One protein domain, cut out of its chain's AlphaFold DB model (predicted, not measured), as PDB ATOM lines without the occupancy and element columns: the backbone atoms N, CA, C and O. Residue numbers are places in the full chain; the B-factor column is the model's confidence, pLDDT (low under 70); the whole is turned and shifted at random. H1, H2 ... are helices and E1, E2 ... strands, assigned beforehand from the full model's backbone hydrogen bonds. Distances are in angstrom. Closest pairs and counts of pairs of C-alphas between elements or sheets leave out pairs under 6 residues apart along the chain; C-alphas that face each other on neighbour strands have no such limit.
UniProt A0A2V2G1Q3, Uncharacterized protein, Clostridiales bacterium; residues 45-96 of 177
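AT A GLANCE: This is residues 45 to 96 of the 177 residues of an uncharacterized protein of Clostridiales bacterium (UniProt A0A2V2G1Q3). What shape? A meander, each strand the antiparallel neighbour of the one before, has helix H1 over one face, in two layers. How built? The 52 printed residues hold E1, E2, E3, then H1, class mixed. It is compact, radius of gyration of the C-alphas 10.8 A, spans 29 by 26 by 15 A.

IN THESE COORDINATES: Which strands? E1 is residues 51 to 55, starting at C-alpha 51 (26.477, 36.990, 13.936); E2 is 62 to 67; E3 is 73 to 75. Which helix? H1, residues 81 to 94, measures 19.9 A, ending at C-alpha 94 (29.245, 47.886, 8.432).

HOW THE PARTS SIT: Which strands pair? In hairpin E1 and E2, for instance, N 52 and O 65, 2.8 A, are within hydrogen-bond range. And H1? H1 is on the sheet, height 9.1 A; its C-alpha 84 and E2's C-alpha 63 are closest, 5.9 A. Its O i to N i+4 pairs are within hydrogen-bond range.

THE WHOLE: Any cut? The printed part has no cut. Low confidence? Residues 45 to 47, 69 to 72 and 94 to 96 are under 70.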
ATOM      1  N   GLN A  45      15.793  31.060  12.957       60.84
ATOM      2  CA  GLN A  45      16.462  30.158  12.022       60.84
ATOM      3  C   GLN A  45      17.804  30.763  11.616       60.84
ATOM      4  O   GLN A  45      17.919  31.383  10.565       60.84
ATOM      5  N   LEU A  46      18.799  30.610  12.484       66.44
ATOM      6  CA  LEU A  46      20.135  31.152  12.261       66.44
ATOM      7  C   LEU A  46      20.996  30.162  11.487       66.44
ATOM      8  O   LEU A  46      21.109  28.987  11.858       66.44
ATOM      9  N   ALA A  47      21.665  30.641  10.443       69.31
ATOM     10  CA  ALA A  47      22.686  29.863   9.765       69.31
ATOM     11  C   ALA A  47      23.904  29.649  10.693       69.31
ATOM     12  O   ALA A  47      24.184  30.462  11.582       69.31
ATOM     13  N   PRO A  48      24.660  28.548  10.541       73.06
ATOM     14  CA  PRO A  48      25.952  28.411  11.208       73.06
ATOM     15  C   PRO A  48      26.896  29.552  10.797       73.06
ATOM     16  O   PRO A  48      27.076  29.810   9.609       73.06
ATOM     17  N   GLY A  49      27.516  30.211  11.775       70.56
ATOM     18  CA  GLY A  49      28.407  31.356  11.568       70.56
ATOM     19  C   GLY A  49      27.703  32.713  11.517       70.56
ATOM     20  O   GLY A  49      28.378  33.731  11.376       70.56
ATOM     21  N   GLU A  50      26.376  32.751  11.643       78.44
ATOM     22  CA  GLU A  50      25.625  34.003  11.675       78.44
ATOM     23  C   GLU A  50      25.902  34.779  12.970       78.44
ATOM     24  O   GLU A  50      25.927  34.208  14.068       78.44
ATOM     25  N   VAL A  51      26.140  36.087  12.831       80.12
ATOM     26  CA  VAL A  51      26.477  36.990  13.936       80.12
ATOM     27  C   VAL A  51      25.262  37.830  14.304       80.12
ATOM     28  O   VAL A  51      24.596  38.400  13.446       80.12
ATOM     29  N   LEU A  52      24.992  37.924  15.601       81.62
ATOM     30  CA  LEU A  52      23.864  38.638  16.180       81.62
ATOM     31  C   LEU A  52      24.315  39.616  17.254       81.62
ATOM     32  O   LEU A  52      25.336  39.412  17.904       81.62
ATOM     33  N   VAL A  53      23.473  40.605  17.546       84.00
ATOM     34  CA  VAL A  53      23.602  41.432  18.751       84.00
ATOM     35  C   VAL A  53      22.658  40.903  19.838       84.00
ATOM     36  O   VAL A  53      21.447  40.753  19.628       84.00
ATOM     37  N   ARG A  54      23.200  40.616  21.027       84.25
ATOM     38  CA  ARG A  54      22.439  40.157  22.207       84.25
ATOM     39  C   ARG A  54      22.906  40.860  23.474       84.25
ATOM     40  O   ARG A  54      23.983  41.441  23.514       84.25
ATOM     41  N   ILE A  55      22.095  40.784  24.528       79.81
ATOM     42  CA  ILE A  55      22.511  41.210  25.867       79.81
ATOM     43  C   ILE A  55      23.260  40.055  26.534       79.81
ATOM     44  O   ILE A  55      22.672  39.002  26.782       79.81
ATOM     45  N   CYS A  56      24.539  40.262  26.839       80.06
ATOM     46  CA  CYS A  56      25.338  39.310  27.600       80.06
ATOM     47  C   CYS A  56      24.757  39.160  29.023       80.06
ATOM     48  O   CYS A  56      24.566  40.173  29.704       80.06
ATOM     49  N   PRO A  57      24.486  37.935  29.510       74.00
ATOM     50  CA  PRO A  57      23.970  37.718  30.863       74.00
ATOM     51  C   PRO A  57      24.914  38.208  31.970       74.00
ATOM     52  O   PRO A  57      24.443  38.705  32.996       74.00
ATOM     53  N   ASP A  58      26.226  38.095  31.746       79.31
ATOM     54  CA  ASP A  58      27.252  38.391  32.748       79.31
ATOM     55  C   ASP A  58      27.511  39.896  32.855       79.31
ATOM     56  O   ASP A  58      27.458  40.471  33.944       79.31
ATOM     57  N   THR A  59      27.734  40.562  31.719       81.50
ATOM     58  CA  THR A  59      28.044  42.000  31.688       81.50
ATOM     59  C   THR A  59      26.793  42.878  31.651       81.50
ATOM     60  O   THR A  59      26.866  44.067  31.961       81.50
ATOM     61  N   ARG A  60      25.631  42.309  31.291       83.06
ATOM     62  CA  ARG A  60      24.357  43.019  31.048       83.06
ATOM     63  C   ARG A  60      24.466  44.121  29.990       83.06
ATOM     64  O   ARG A  60      23.687  45.076  29.998       83.06
ATOM     65  N   ARG A  61      25.438  44.005  29.085       85.12
ATOM     66  CA  ARG A  61      25.676  44.920  27.961       85.12
ATOM     67  C   ARG A  61      25.470  44.198  26.634       85.12
ATOM     68  O   ARG A  61      25.411  42.970  26.598       85.12
ATOM     69  N   GLN A  62      25.306  44.973  25.564       85.44
ATOM     70  CA  GLN A  62      25.252  44.431  24.208       85.44
ATOM     71  C   GLN A  62      26.600  43.803  23.850       85.44
ATOM     72  O   GLN A  62      27.640  44.361  24.190       85.44
ATOM     73  N   VAL A  63      26.564  42.654  23.186       88.81
ATOM     74  CA  VAL A  63      27.738  41.947  22.671       88.81
ATOM     75  C   VAL A  63      27.374  41.263  21.357       88.81
ATOM     76  O   VAL A  63      26.207  40.903  21.140       88.81
ATOM     77  N   LEU A  64      28.370  41.072  20.496       88.00
ATOM     78  CA  LEU A  64      28.234  40.206  19.334       88.00
ATOM     79  C   LEU A  64      28.203  38.742  19.770       88.00
ATOM     80  O   LEU A  64      28.902  38.317  20.688       88.00
ATOM     81  N   VAL A  65      27.369  37.961  19.105       85.75
ATOM     82  CA  VAL A  65      27.159  36.552  19.401       85.75
ATOM     83  C   VAL A  65      27.183  35.777  18.104       85.75
ATOM     84  O   VAL A  65      26.472  36.128  17.171       85.75
ATOM     85  N   CYS A  66      27.974  34.713  18.053       83.06
ATOM     86  CA  CYS A  66      28.029  33.830  16.896       83.06
ATOM     87  C   CYS A  66      27.177  32.583  17.144       83.06
ATOM     88  O   CYS A  66      27.321  31.922  18.182       83.06
ATOM     89  N   HIS A  67      26.300  32.267  16.193       80.00
ATOM     90  CA  HIS A  67      25.552  31.021  16.180       80.00
ATOM     91  C   HIS A  67      26.419  29.892  15.616       80.00
ATOM     92  O   HIS A  67      26.947  29.986  14.510       80.00
ATOM     93  N   ASN A  68      26.561  28.794  16.354       74.38
ATOM     94  CA  ASN A  68      27.451  27.702  15.952       74.38
ATOM     95  C   ASN A  68      26.783  26.623  15.079       74.38
ATOM     96  O   ASN A  68      27.455  25.676  14.683       74.38
ATOM     97  N   GLY A  69      25.487  26.747  14.775       65.88
ATOM     98  CA  GLY A  69      24.738  25.760  13.987       65.88
ATOM     99  C   GLY A  69      24.063  24.651  14.801       65.88
ATOM    100  O   GLY A  69      23.162  23.999  14.285       65.88
ATOM    101  N   ASP A  70      24.416  24.487  16.079       66.25
ATOM    102  CA  ASP A  70      23.845  23.471  16.980       66.25
ATOM    103  C   ASP A  70      22.757  24.050  17.907       66.25
ATOM    104  O   ASP A  70      22.442  23.490  18.964       66.25
ATOM    105  N   GLY A  71      22.198  25.212  17.547       65.44
ATOM    106  CA  GLY A  71      21.254  25.956  18.383       65.44
ATOM    107  C   GLY A  71      21.916  26.624  19.591       65.44
ATOM    108  O   GLY A  71      21.238  26.938  20.572       65.44
ATOM    109  N   GLN A  72      23.241  26.803  19.562       66.69
ATOM    110  CA  GLN A  72      23.986  27.505  20.599       66.69
ATOM    111  C   GLN A  72      24.593  28.797  20.061       66.69
ATOM    112  O   GLN A  72      24.982  28.924  18.901       66.69
ATOM    113  N   CYS A  73      24.687  29.753  20.971       77.12
ATOM    114  CA  CYS A  73      25.120  31.113  20.730       77.12
ATOM    115  C   CYS A  73      26.277  31.415  21.682       77.12
ATOM    116  O   CYS A  73      26.133  31.233  22.893       77.12
ATOM    117  N   VAL A  74      27.416  31.858  21.149       80.88
ATOM    118  CA  VAL A  74      28.621  32.160  21.936       80.88
ATOM    119  C   VAL A  74      28.912  33.652  21.871       80.88
ATOM    120  O   VAL A  74      28.972  34.214  20.780       80.88
ATOM    121  N   CYS A  75      29.089  34.290  23.033       84.12
ATOM    122  CA  CYS A  75      29.461  35.702  23.106       84.12
ATOM    123  C   CYS A  75      30.901  35.897  22.619       84.12
ATOM    124  O   CYS A  75      31.813  35.198  23.063       84.12
ATOM    125  N   LEU A  76      31.090  36.858  21.722       85.88
ATOM    126  CA  LEU A  76      32.385  37.268  21.200       85.88
ATOM    127  C   LEU A  76      32.913  38.404  22.081       85.88
ATOM    128  O   LEU A  76      32.679  39.572  21.795       85.88
ATOM    129  N   HIS A  77      33.545  38.035  23.195       86.88
ATOM    130  CA  HIS A  77      34.141  38.990  24.127       86.88
ATOM    131  C   HIS A  77      35.588  39.323  23.755       86.88
ATOM    132  O   HIS A  77      36.394  38.429  23.482       86.88
ATOM    133  N   ASN A  78      35.916  40.605  23.845       84.50
ATOM    134  CA  ASN A  78      37.254  41.169  23.850       84.50
ATOM    135  C   ASN A  78      37.815  41.246  25.280       84.50
ATOM    136  O   ASN A  78      37.318  40.616  26.217       84.50
ATOM    137  N   GLY A  79      38.904  42.002  25.454       81.94
ATOM    138  CA  GLY A  79      39.535  42.208  26.756       81.94
ATOM    139  C   GLY A  79      38.717  43.098  27.692       81.94
ATOM    140  O   GLY A  79      38.870  42.997  28.912       81.94
ATOM    141  N   THR A  80      37.854  43.959  27.143       89.12
ATOM    142  CA  THR A  80      37.067  44.947  27.893       89.12
ATOM    143  C   THR A  80      35.649  45.122  27.342       89.12
ATOM    144  O   THR A  80      35.364  44.830  26.183       89.12
ATOM    145  N   ILE A  81      34.753  45.652  28.183       87.94
ATOM    146  CA  ILE A  81      33.358  45.943  27.809       87.94
ATOM    147  C   ILE A  81      33.295  47.070  26.768       87.94
ATOM    148  O   ILE A  81      32.401  47.099  25.927       87.94
ATOM    149  N   GLU A  82      34.224  48.020  26.837       90.38
ATOM    150  CA  GLU A  82      34.313  49.143  25.910       90.38
ATOM    151  C   GLU A  82      34.718  48.682  24.505       90.38
ATOM    152  O   GLU A  82      34.162  49.171  23.524       90.38
ATOM    153  N   GLU A  83      35.632  47.713  24.407       84.75
ATOM    154  CA  GLU A  83      35.993  47.071  23.138       84.75
ATOM    155  C   GLU A  83      34.814  46.272  22.563       84.75
ATOM    156  O   GLU A  83      34.510  46.415  21.383       84.75
ATOM    157  N   ASP A  84      34.085  45.512  23.391       86.50
ATOM    158  CA  ASP A  84      32.856  44.818  22.964       86.50
ATOM    159  C   ASP A  84      31.811  45.789  22.396       86.50
ATOM    160  O   ASP A  84      31.177  45.515  21.377       86.50
ATOM    161  N   ALA A  85      31.622  46.936  23.052       87.44
ATOM    162  CA  ALA A  85      30.678  47.954  22.604       87.44
ATOM    163  C   ALA A  85      31.111  48.599  21.279       87.44
ATOM    164  O   ALA A  85      30.263  48.829  20.416       87.44
ATOM    165  N   ALA A  86      32.411  48.860  21.109       87.81
ATOM    166  CA  ALA A  86      32.964  49.394  19.868       87.81
ATOM    167  C   ALA A  86      32.800  48.407  18.701       87.81
ATOM    168  O   ALA A  86      32.433  48.824  17.603       87.81
ATOM    169  N   ASP A  87      32.992  47.108  18.940       86.00
ATOM    170  CA  ASP A  87      32.770  46.067  17.933       86.00
ATOM    171  C   ASP A  87      31.291  45.930  17.560       86.00
ATOM    172  O   ASP A  87      30.967  45.802  16.381       86.00
ATOM    173  N   VAL A  88      30.375  46.014  18.533       85.50
ATOM    174  CA  VAL A  88      28.927  46.055  18.256       85.50
ATOM    175  C   VAL A  88      28.572  47.277  17.410       85.50
ATOM    176  O   VAL A  88      27.831  47.148  16.435       85.50
ATOM    177  N   GLU A  89      29.088  48.455  17.760       86.00
ATOM    178  CA  GLU A  89      28.842  49.688  17.010       86.00
ATOM    179  C   GLU A  89      29.388  49.592  15.580       86.00
ATOM    180  O   GLU A  89      28.667  49.884  14.624       86.00
ATOM    181  N   LEU A  90      30.626  49.122  15.422       84.50
ATOM    182  CA  LEU A  90      31.253  48.919  14.121       84.50
ATOM    183  C   LEU A  90      30.478  47.901  13.285       84.50
ATOM    184  O   LEU A  90      30.208  48.156  12.109       84.50
ATOM    185  N   TRP A  91      30.090  46.772  13.880       82.94
ATOM    186  CA  TRP A  91      29.299  45.747  13.210       82.94
ATOM    187  C   TRP A  91      27.975  46.333  12.732       82.94
ATOM    188  O   TRP A  91      27.687  46.235  11.548       82.94
ATOM    189  N   LEU A  92      27.227  47.051  13.580       78.62
ATOM    190  CA  LEU A  92      25.976  47.720  13.192       78.62
ATOM    191  C   LEU A  92      26.151  48.721  12.037       78.62
ATOM    192  O   LEU A  92      25.247  48.872  11.217       78.62
ATOM    193  N   GLN A  93      27.298  49.397  11.958       74.94
ATOM    194  CA  GLN A  93      27.595  50.368  10.901       74.94
ATOM    195  C   GLN A  93      28.015  49.728   9.568       74.94
ATOM    196  O   GLN A  93      27.835  50.363   8.528       74.94
ATOM    197  N   THR A  94      28.578  48.516   9.588       68.50
ATOM    198  CA  THR A  94      29.245  47.886   8.432       68.50
ATOM    199  C   THR A  94      28.475  46.691   7.877       68.50
ATOM    200  O   THR A  94      28.039  46.725   6.732       68.50
ATOM    201  N   GLU A  95      28.265  45.668   8.699       64.38
ATOM    202  CA  GLU A  95      27.659  44.379   8.328       64.38
ATOM    203  C   GLU A  95      26.215  44.262   8.848       64.38
ATOM    204  O   GLU A  95      25.343  43.653   8.237       64.38
ATOM    205  N   GLY A  96      25.914  44.948   9.951       55.16
ATOM    206  CA  GLY A  96      24.575  45.129  10.505       55.16
ATOM    207  C   GLY A  96      23.696  46.068   9.677       55.16
ATOM    208  O   GLY A  96      22.547  46.311  10.050       55.16
TER     209      GLY A  96